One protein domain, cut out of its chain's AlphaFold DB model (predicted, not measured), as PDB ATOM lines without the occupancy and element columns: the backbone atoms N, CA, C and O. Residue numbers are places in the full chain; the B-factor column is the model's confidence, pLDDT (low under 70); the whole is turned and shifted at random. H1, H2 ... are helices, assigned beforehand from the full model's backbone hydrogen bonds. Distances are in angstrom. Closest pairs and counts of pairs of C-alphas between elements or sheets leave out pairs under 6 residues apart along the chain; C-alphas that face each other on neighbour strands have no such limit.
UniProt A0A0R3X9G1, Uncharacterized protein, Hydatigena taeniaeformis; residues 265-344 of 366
ATOM      1  N   GLU A 265     174.566 150.144 183.055       89.31
ATOM      2  CA  GLU A 265     175.798 150.008 183.835       89.31
ATOM      3  C   GLU A 265     175.529 149.464 185.249       89.31
ATOM      4  O   GLU A 265     176.265 148.584 185.677       89.31
ATOM      5  N   ASP A 266     174.455 149.874 185.942       89.38
ATOM      6  CA  ASP A 266     174.098 149.297 187.254       89.38
ATOM      7  C   ASP A 266     173.730 147.807 187.131       89.38
ATOM      8  O   ASP A 266     174.113 146.983 187.963       89.38
ATOM      9  N   VAL A 267     172.983 147.436 186.081       89.38
ATOM     10  CA  VAL A 267     172.643 146.028 185.803       89.38
ATOM     11  C   VAL A 267     173.916 145.216 185.569       89.38
ATOM     12  O   VAL A 267     174.049 144.119 186.114       89.38
ATOM     13  N   LYS A 268     174.857 145.775 184.806       91.00
ATOM     14  CA  LYS A 268     176.149 145.164 184.503       91.00
ATOM     15  C   LYS A 268     177.068 145.080 185.725       91.00
ATOM     16  O   LYS A 268     177.671 144.034 185.921       91.00
ATOM     17  N   GLU A 269     177.131 146.101 186.581       93.06
ATOM     18  CA  GLU A 269     177.892 146.060 187.841       93.06
ATOM     19  C   GLU A 269     177.368 144.945 188.760       93.06
ATOM     20  O   GLU A 269     178.152 144.212 189.365       93.06
ATOM     21  N   ILE A 270     176.045 144.760 188.829       92.12
ATOM     22  CA  ILE A 270     175.431 143.695 189.631       92.12
ATOM     23  C   ILE A 270     175.663 142.309 188.997       92.12
ATOM     24  O   ILE A 270     175.957 141.361 189.731       92.12
ATOM     25  N   ASP A 271     175.596 142.165 187.666       91.69
ATOM     26  CA  ASP A 271     176.007 140.936 186.956       91.69
ATOM     27  C   ASP A 271     177.486 140.600 187.216       91.69
ATOM     28  O   ASP A 271     177.817 139.457 187.543       91.69
ATOM     29  N   ASP A 272     178.379 141.585 187.099       92.88
ATOM     30  CA  ASP A 272     179.815 141.441 187.344       92.88
ATOM     31  C   ASP A 272     180.073 141.056 188.807       92.88
ATOM     32  O   ASP A 272     180.791 140.095 189.074       92.88
ATOM     33  N   MET A 273     179.413 141.701 189.776       92.69
ATOM     34  CA  MET A 273     179.486 141.329 191.193       92.69
ATOM     35  C   MET A 273     179.028 139.880 191.441       92.69
ATOM     36  O   MET A 273     179.657 139.158 192.220       92.69
ATOM     37  N   LEU A 274     177.939 139.440 190.803       91.12
ATOM     38  CA  LEU A 274     177.413 138.078 190.942       91.12
ATOM     39  C   LEU A 274     178.334 137.035 190.293       91.12
ATOM     40  O   LEU A 274     178.555 135.975 190.876       91.12
ATOM     41  N   THR A 275     178.879 137.328 189.111       90.38
ATOM     42  CA  THR A 275     179.690 136.387 188.320       90.38
ATOM     43  C   THR A 275     181.153 136.324 188.763       90.38
ATOM     44  O   THR A 275     181.744 135.243 188.756       90.38
ATOM     45  N   GLN A 276     181.730 137.438 189.223       92.56
ATOM     46  CA  GLN A 276     183.082 137.487 189.790       92.56
ATOM     47  C   GLN A 276     183.151 136.897 191.204       92.56
ATOM     48  O   GLN A 276     184.241 136.570 191.673       92.56
ATOM     49  N   ASN A 277     182.018 136.726 191.897       90.25
ATOM     50  CA  ASN A 277     181.983 136.121 193.225       90.25
ATOM     51  C   ASN A 277     181.880 134.579 193.144       90.25
ATOM     52  O   ASN A 277     180.792 134.044 192.898       90.25
ATOM     53  N   PRO A 278     182.962 133.821 193.427       89.06
ATOM     54  CA  PRO A 278     182.949 132.363 193.318       89.06
ATOM     55  C   PRO A 278     182.020 131.686 194.335       89.06
ATOM     56  O   PRO A 278     181.562 130.572 194.088       89.06
ATOM     57  N   GLN A 279     181.706 132.333 195.465       88.25
ATOM     58  CA  GLN A 279     180.753 131.800 196.450       88.25
ATOM     59  C   GLN A 279     179.312 131.872 195.937       88.25
ATOM     60  O   GLN A 279     178.494 131.023 196.286       88.25
ATOM     61  N   VAL A 280     179.002 132.855 195.083       89.50
ATOM     62  CA  VAL A 280     177.706 132.941 194.406       89.50
ATOM     63  C   VAL A 280     177.666 131.959 193.242       89.50
ATOM     64  O   VAL A 280     176.781 131.112 193.222       89.50
ATOM     65  N   THR A 281     178.635 131.986 192.322       91.50
ATOM     66  CA  THR A 281     178.583 131.146 191.110       91.50
ATOM     67  C   THR A 281     178.678 129.641 191.375       91.50
ATOM     68  O   THR A 281     178.107 128.852 190.622       91.50
ATOM     69  N   SER A 282     179.325 129.219 192.468       90.38
ATOM     70  CA  SER A 282     179.306 127.818 192.931       90.38
ATOM     71  C   SER A 282     178.090 127.459 193.803       90.38
ATOM     72  O   SER A 282     177.883 126.288 194.128       90.38
ATOM     73  N   SER A 283     177.253 128.437 194.169       92.19
ATOM     74  CA  SER A 283     176.076 128.228 195.012       92.19
ATOM     75  C   SER A 283     174.993 127.425 194.298       92.19
ATOM     76  O   SER A 283     174.669 127.642 193.127       92.19
ATOM     77  N   ARG A 284     174.313 126.567 195.065       93.06
ATOM     78  CA  ARG A 284     173.097 125.867 194.626       93.06
ATOM     79  C   ARG A 284     172.012 126.839 194.136       93.06
ATOM     80  O   ARG A 284     171.249 126.480 193.245       93.06
ATOM     81  N   HIS A 285     171.945 128.047 194.698       92.44
ATOM     82  CA  HIS A 285     170.968 129.062 194.298       92.44
ATOM     83  C   HIS A 285     171.279 129.626 192.908       92.44
ATOM     84  O   HIS A 285     170.396 129.632 192.059       92.44
ATOM     85  N   TRP A 286     172.537 129.984 192.631       91.56
ATOM     86  CA  TRP A 286     172.957 130.430 191.299       91.56
ATOM     87  C   TRP A 286     172.710 129.356 190.243       91.56
ATOM     88  O   TRP A 286     172.116 129.629 189.202       91.56
ATOM     89  N   LYS A 287     173.065 128.103 190.554       91.06
ATOM     90  CA  LYS A 287     172.773 126.967 189.678       91.06
ATOM     91  C   LYS A 287     171.275 126.855 189.359       91.06
ATOM     92  O   LYS A 287     170.920 126.714 188.194       91.06
ATOM     93  N   TYR A 288     170.394 126.982 190.355       90.50
ATOM     94  CA  TYR A 288     168.949 126.977 190.108       90.50
ATOM     95  C   TYR A 288     168.445 128.188 189.329       90.50
ATOM     96  O   TYR A 288     167.526 128.019 188.539       90.50
ATOM     97  N   TYR A 289     169.022 129.375 189.522       89.81
ATOM     98  CA  TYR A 289     168.683 130.548 188.721       89.81
ATOM     99  C   TYR A 289     169.008 130.326 187.233       89.81
ATOM    100  O   TYR A 289     168.175 130.620 186.385       89.81
ATOM    101  N   VAL A 290     170.170 129.739 186.926       88.25
ATOM    102  CA  VAL A 290     170.606 129.453 185.545       88.25
ATOM    103  C   VAL A 290     169.842 128.282 184.907       88.25
ATOM    104  O   VAL A 290     169.565 128.315 183.712       88.25
ATOM    105  N   GLU A 291     169.501 127.238 185.670       88.44
ATOM    106  CA  GLU A 291     168.831 126.037 185.140       88.44
ATOM    107  C   GLU A 291     167.295 126.142 185.068       88.44
ATOM    108  O   GLU A 291     166.660 125.308 184.419       88.44
ATOM    109  N   THR A 292     166.664 127.103 185.755       85.38
ATOM    110  CA  THR A 292     165.198 127.158 185.864       85.38
ATOM    111  C   THR A 292     164.551 128.109 184.860       85.38
ATOM    112  O   THR A 292     164.898 129.279 184.763       85.38
ATOM    113  N   ASN A 293     163.518 127.610 184.180       79.00
ATOM    114  CA  ASN A 293     162.630 128.407 183.330       79.00
ATOM    115  C   ASN A 293     161.323 128.794 184.057       79.00
ATOM    116  O   ASN A 293     160.342 129.146 183.412       79.00
ATOM    117  N   GLU A 294     161.256 128.682 185.389       84.44
ATOM    118  CA  GLU A 294     160.086 129.084 186.182       84.44
ATOM    119  C   GLU A 294     160.354 130.426 186.872       84.44
ATOM    120  O   GLU A 294     161.232 130.508 187.733       84.44
ATOM    121  N   TRP A 295     159.573 131.467 186.552       84.06
ATOM    122  CA  TRP A 295     159.824 132.839 187.023       84.06
ATOM    123  C   TRP A 295     159.939 132.913 188.551       84.06
ATOM    124  O   TRP A 295     160.925 133.426 189.067       84.06
ATOM    125  N   THR A 296     159.010 132.292 189.285       88.69
ATOM    126  CA  THR A 296     159.006 132.291 190.754       88.69
ATOM    127  C   THR A 296     160.264 131.643 191.324       88.69
ATOM    128  O   THR A 296     160.797 132.104 192.333       88.69
ATOM    129  N   ARG A 297     160.762 130.569 190.691       88.25
ATOM    130  CA  ARG A 297     161.995 129.902 191.126       88.25
ATOM    131  C   ARG A 297     163.217 130.744 190.801       88.25
ATOM    132  O   ARG A 297     164.066 130.873 191.675       88.25
ATOM    133  N   ALA A 298     163.281 131.328 189.605       89.00
ATOM    134  CA  ALA A 298     164.365 132.213 189.193       89.00
ATOM    135  C   ALA A 298     164.459 133.424 190.134       89.00
ATOM    136  O   ALA A 298     165.516 133.665 190.711       89.00
ATOM    137  N   THR A 299     163.340 134.107 190.395       91.19
ATOM    138  CA  THR A 299     163.246 135.218 191.353       91.19
ATOM    139  C   THR A 299     163.708 134.794 192.751       91.19
ATOM    140  O   THR A 299     164.596 135.428 193.314       91.19
ATOM    141  N   CYS A 300     163.178 133.702 193.316       90.88
ATOM    142  CA  CYS A 300     163.582 133.227 194.647       90.88
ATOM    143  C   CYS A 300     165.064 132.824 194.723       90.88
ATOM    144  O   CYS A 300     165.728 133.096 195.723       90.88
ATOM    145  N   ALA A 301     165.593 132.190 193.675       92.38
ATOM    146  CA  ALA A 301     166.996 131.810 193.582       92.38
ATOM    147  C   ALA A 301     167.914 133.041 193.491       92.38
ATOM    148  O   ALA A 301     168.926 133.093 194.188       92.38
ATOM    149  N   LEU A 302     167.532 134.051 192.705       92.31
ATOM    150  CA  LEU A 302     168.281 135.296 192.542       92.31
ATOM    151  C   LEU A 302     168.266 136.146 193.825       92.31
ATOM    152  O   LEU A 302     169.315 136.617 194.256       92.31
ATOM    153  N   MET A 303     167.117 136.243 194.505       93.44
ATOM    154  CA  MET A 303     167.009 136.858 195.838       93.44
ATOM    155  C   MET A 303     167.961 136.188 196.844       93.44
ATOM    156  O   MET A 303     168.637 136.881 197.596       93.44
ATOM    157  N   ALA A 304     168.076 134.855 196.820       92.88
ATOM    158  CA  ALA A 304     169.001 134.104 197.674       92.88
ATOM    159  C   ALA A 304     170.485 134.186 197.247       92.88
ATOM    160  O   ALA A 304     171.355 133.754 198.004       92.88
ATOM    161  N   CYS A 305     170.787 134.720 196.058       92.44
ATOM    162  CA  CYS A 305     172.152 135.060 195.637       92.44
ATOM    163  C   CYS A 305     172.553 136.478 196.072       92.44
ATOM    164  O   CYS A 305     173.722 136.716 196.359       92.44
ATOM    165  N   LEU A 306     171.590 137.405 196.112       92.81
ATOM    166  CA  LEU A 306     171.806 138.828 196.400       92.81
ATOM    167  C   LEU A 306     171.694 139.183 197.886       92.81
ATOM    168  O   LEU A 306     172.386 140.086 198.350       92.81
ATOM    169  N   PHE A 307     170.826 138.494 198.629       93.00
ATOM    170  CA  PHE A 307     170.510 138.821 200.017       93.00
ATOM    171  C   PHE A 307     170.835 137.666 200.958       93.00
ATOM    172  O   PHE A 307     170.563 136.497 200.670       93.00
ATOM    173  N   SER A 308     171.363 137.995 202.138       90.69
ATOM    174  CA  SER A 308     171.542 136.995 203.189       90.69
ATOM    175  C   SER A 308     170.190 136.527 203.739       90.69
ATOM    176  O   SER A 308     169.170 137.221 203.656       90.69
ATOM    177  N   ARG A 309     170.174 135.343 204.364       89.12
ATOM    178  CA  ARG A 309     168.977 134.827 205.044       89.12
ATOM    179  C   ARG A 309     168.461 135.801 206.107       89.12
ATOM    180  O   ARG A 309     167.251 135.966 206.234       89.12
ATOM    181  N   ASP A 310     169.367 136.454 206.829       88.56
ATOM    182  CA  ASP A 310     169.022 137.401 207.888       88.56
ATOM    183  C   ASP A 310     168.496 138.727 207.327       88.56
ATOM    184  O   ASP A 310     167.551 139.279 207.886       88.56
ATOM    185  N   GLN A 311     169.010 139.196 206.183       88.88
ATOM    186  CA  GLN A 311     168.416 140.324 205.455       88.88
ATOM    187  C   GLN A 311     166.993 139.983 204.993       88.88
ATOM    188  O   GLN A 311     166.062 140.724 205.278       88.88
ATOM    189  N   MET A 312     166.770 138.820 204.372       89.50
ATOM    190  CA  MET A 312     165.416 138.411 203.963       89.50
ATOM    191  C   MET A 312     164.455 138.184 205.145       89.50
ATOM    192  O   MET A 312     163.245 138.342 204.991       89.50
ATOM    193  N   ALA A 313     164.961 137.819 206.327       88.06
ATOM    194  CA  ALA A 313     164.143 137.641 207.525       88.06
ATOM    195  C   ALA A 313     163.751 138.975 208.186       88.06
ATOM    196  O   ALA A 313     162.616 139.105 208.656       88.06
ATOM    197  N   ASN A 314     164.670 139.947 208.212       87.25
ATOM    198  CA  ASN A 314     164.528 141.218 208.931       87.25
ATOM    199  C   ASN A 314     164.160 142.414 208.037       87.25
ATOM    200  O   ASN A 314     163.825 143.470 208.564       87.25
ATOM    201  N   SER A 315     164.164 142.263 206.714       87.94
ATOM    202  CA  SER A 315     163.803 143.321 205.764       87.94
ATOM    203  C   SER A 315     162.558 142.963 204.940       87.94
ATOM    204  O   SER A 315     162.145 141.805 204.867       87.94
ATOM    205  N   THR A 316     161.934 143.958 204.307       86.69
ATOM    206  CA  THR A 316     160.893 143.764 203.279       86.69
ATOM    207  C   THR A 316     161.156 144.656 202.065       86.69
ATOM    208  O   THR A 316     161.881 145.644 202.148       86.69
ATOM    209  N   VAL A 317     160.556 144.331 200.916       82.44
ATOM    210  CA  VAL A 317     160.722 145.090 199.657       82.44
ATOM    211  C   VAL A 317     160.343 146.574 199.800       82.44
ATOM    212  O   VAL A 317     161.012 147.444 199.243       82.44
ATOM    213  N   LEU A 318     159.301 146.873 200.582       80.19
ATOM    214  CA  LEU A 318     158.787 148.234 200.789       80.19
ATOM    215  C   LEU A 318     159.153 148.831 202.160       80.19
ATOM    216  O   LEU A 318     158.723 149.937 202.469       80.19
ATOM    217  N   GLY A 319     159.852 148.093 203.033       73.31
ATOM    218  CA  GLY A 319     160.045 148.473 204.444       73.31
ATOM    219  C   GLY A 319     158.740 148.568 205.259       73.31
ATOM    220  O   GLY A 319     158.743 149.031 206.395       73.31
ATOM    221  N   ARG A 320     157.598 148.151 204.690       73.06
ATOM    222  CA  ARG A 320     156.278 148.203 205.337       73.06
ATOM    223  C   ARG A 320     156.014 146.897 206.093       73.06
ATOM    224  O   ARG A 320     156.097 145.810 205.523       73.06
ATOM    225  N   GLY A 321     155.705 147.023 207.382       61.50
ATOM    226  CA  GLY A 321     155.375 145.938 208.308       61.50
ATOM    227  C   GLY A 321     155.341 146.465 209.746       61.50
ATOM    228  O   GLY A 321     156.134 147.331 210.095       61.50
ATOM    229  N   GLY A 322     154.419 145.978 210.586       60.78
ATOM    230  CA  GLY A 322     154.247 146.494 211.959       60.78
ATOM    231  C   GLY A 322     155.416 146.194 212.912       60.78
ATOM    232  O   GLY A 322     155.576 146.861 213.929       60.78
ATOM    233  N   SER A 323     156.252 145.211 212.575       62.91
ATOM    234  CA  SER A 323     157.588 145.031 213.150       62.91
ATOM    235  C   SER A 323     158.594 145.873 212.367       62.91
ATOM    236  O   SER A 323     158.572 145.792 211.140       62.91
ATOM    237  N   GLN A 324     159.498 146.574 213.058       67.75
ATOM    238  CA  GLN A 324     160.574 147.410 212.502       67.75
ATOM    239  C   GLN A 324     161.521 146.614 211.581       67.75
ATOM    240  O   GLN A 324     162.587 146.166 211.992       67.75
ATOM    241  N   ARG A 325     161.086 146.405 210.334       79.69
ATOM    242  CA  ARG A 325     161.805 145.700 209.274       79.69
ATOM    243  C   ARG A 325     162.356 146.714 208.293       79.69
ATOM    244  O   ARG A 325     161.626 147.589 207.835       79.69
ATOM    245  N   GLU A 326     163.630 146.588 207.959       84.38
ATOM    246  CA  GLU A 326     164.289 147.532 207.057       84.38
ATOM    247  C   GLU A 326     163.819 147.342 205.604       84.38
ATOM    248  O   GLU A 326     163.296 146.286 205.236       84.38
ATOM    249  N   ARG A 327     163.987 148.355 204.748       87.50
ATOM    250  CA  ARG A 327     163.759 148.187 203.303       87.50
ATOM    251  C   ARG A 327     164.949 147.430 202.708       87.50
ATOM    252  O   ARG A 327     166.092 147.768 203.005       87.50
ATOM    253  N   LEU A 328     164.701 146.428 201.864       90.00
ATOM    254  CA  LEU A 328     165.778 145.808 201.086       90.00
ATOM    255  C   LEU A 328     166.426 146.846 200.139       90.00
ATOM    256  O   LEU A 328     165.707 147.704 199.615       90.00
ATOM    257  N   PRO A 329     167.750 146.767 199.884       88.81
ATOM    258  CA  PRO A 329     168.446 147.613 198.915       88.81
ATOM    259  C   PRO A 329     167.695 147.707 197.583       88.81
ATOM    260  O   PRO A 329     167.519 146.713 196.875       88.81
ATOM    261  N   THR A 330     167.195 148.905 197.266       87.44
ATOM    262  CA  THR A 330     166.218 149.094 196.182       87.44
ATOM    263  C   THR A 330     166.831 148.850 194.805       87.44
ATOM    264  O   THR A 330     166.162 148.276 193.955       87.44
ATOM    265  N   ASN A 331     168.121 149.147 194.623       88.69
ATOM    266  CA  ASN A 331     168.888 148.781 193.431       88.69
ATOM    267  C   ASN A 331     168.912 147.256 193.195       88.69
ATOM    268  O   ASN A 331     168.627 146.792 192.096       88.69
ATOM    269  N   LEU A 332     169.177 146.455 194.232       90.62
ATOM    270  CA  LEU A 332     169.222 144.993 194.108       90.62
ATOM    271  C   LEU A 332     167.825 144.390 193.889       90.62
ATOM    272  O   LEU A 332     167.685 143.408 193.163       90.62
ATOM    273  N   VAL A 333     166.776 144.985 194.469       89.56
ATOM    274  CA  VAL A 333     165.384 144.580 194.199       89.56
ATOM    275  C   VAL A 333     164.971 144.935 192.768       89.56
ATOM    276  O   VAL A 333     164.411 144.084 192.077       89.56
ATOM    277  N   ALA A 334     165.273 146.150 192.302       88.19
ATOM    278  CA  ALA A 334     165.022 146.567 190.924       88.19
ATOM    279  C   ALA A 334     165.730 145.632 189.933       88.19
ATOM    280  O   ALA A 334     165.131 145.224 188.945       88.19
ATOM    281  N   TYR A 335     166.951 145.187 190.244       90.44
ATOM    282  CA  TYR A 335     167.713 144.265 189.402       90.44
ATOM    283  C   TYR A 335     167.013 142.909 189.255       90.44
ATOM    284  O   TYR A 335     166.904 142.380 188.146       90.44
ATOM    285  N   VAL A 336     166.467 142.371 190.352       89.56
ATOM    286  CA  VAL A 336     165.672 141.134 190.330       89.56
ATOM    287  C   VAL A 336     164.431 141.290 189.448       89.56
ATOM    288  O   VAL A 336     164.122 140.371 188.685       89.56
ATOM    289  N   VAL A 337     163.742 142.434 189.514       85.50
ATOM    290  CA  VAL A 337     162.585 142.730 188.653       85.50
ATOM    291  C   VAL A 337     163.025 142.828 187.190       85.50
ATOM    292  O   VAL A 337     162.537 142.053 186.369       85.50
ATOM    293  N   SER A 338     164.009 143.672 186.870       85.31
ATOM    294  CA  SER A 338     164.524 143.870 185.509       85.31
ATOM    295  C   SER A 338     164.964 142.560 184.851       85.31
ATOM    296  O   SER A 338     164.570 142.285 183.718       85.31
ATOM    297  N   LYS A 339     165.707 141.698 185.562       83.62
ATOM    298  CA  LYS A 339     166.116 140.375 185.054       83.62
ATOM    299  C   LYS A 339     164.930 139.432 184.852       83.62
ATOM    300  O   LYS A 339     164.853 138.776 183.815       83.62
ATOM    301  N   SER A 340     163.988 139.388 185.797       76.19
ATOM    302  CA  SER A 340     162.801 138.521 185.701       76.19
ATOM    303  C   SER A 340     161.889 138.914 184.529       76.19
ATOM    304  O   SER A 340     161.327 138.038 183.870       76.19
ATOM    305  N   THR A 341     161.780 140.212 184.232       71.69
ATOM    306  CA  THR A 341     161.035 140.739 183.079       71.69
ATOM    307  C   THR A 341     161.774 140.496 181.760       71.69
ATOM    308  O   THR A 341     161.165 140.050 180.789       71.69
ATOM    309  N   ASN A 342     163.094 140.722 181.715       68.38
ATOM    310  CA  ASN A 342     163.893 140.596 180.490       68.38
ATOM    311  C   ASN A 342     164.011 139.144 179.980       68.38
ATOM    312  O   ASN A 342     164.057 138.922 178.775       68.38
ATOM    313  N   LEU A 343     163.947 138.147 180.873       64.12
ATOM    314  CA  LEU A 343     163.938 136.715 180.526       64.12
ATOM    315  C   LEU A 343     162.680 136.245 179.755       64.12
ATOM    316  O   LEU A 343     162.503 135.045 179.552       64.12
ATOM    317  N   GLY A 344     161.767 137.144 179.362       57.19
ATOM    318  CA  GLY A 344     160.524 136.799 178.653       57.19
ATOM    319  C   GLY A 344     159.538 135.978 179.495       57.19
ATOM    320  O   GLY A 344     158.524 135.497 178.990       57.19
TER     321      GLY A 344
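AT A GLANCE: This is residues 265 to 344 of the 366 residues of an uncharacterized protein of Hydatigena taeniaeformis (UniProt A0A0R3X9G1). H4 packs between H6 and H3, H1 meets H6 in a corner near the first residues of both, about perpendicular to it, and H5 with loop 315 to 329 reaches away from this body. The 80 printed residues have six named helices, H1 to H6 in order, and no named strand. The class is all helix; the whole is compact, radius of gyration of the C-alphas 12.9 A, spans 37 by 27 by 26 A.

IN THESE COORDINATES: H6, residues 330 to 342, spans 18.0 A, ending at C-alpha 342 (163.893, 140.596, 180.490). H4 is 295 to 306, H3 284 to 291, H5 309 to 314, H2 278 to 281. H1, 265 to 276, begins at C-alpha 265 (175.798, 150.008, 183.835).

HOW THE PARTS SIT: H6 touches H4, closest C-alphas Val 336 and Thr 299, 6.5 A. H3 and H4 form a helical hairpin, closest C-alphas Tyr 289 and Ala 298, 4.7 A. H1 only just touches H6, with 3 C-alpha pairs within 8 A, closest Val 267 and Tyr 335, 6.4 A. H2 touches H1 only at the corner, only just, with 3 such pairs, closest Thr 275 and Thr 281, 6.0 A. H4 and H5 meet only through their link. Every O i to N i+4 pair is within hydrogen-bond range in H1, H3, H4, H5 and H6; H2 is too short for one.

THE WHOLE: The printed part has no cut. The link H5 to H6 is long. Residues 321 to 324 and 342 to 344 have pLDDT under 70.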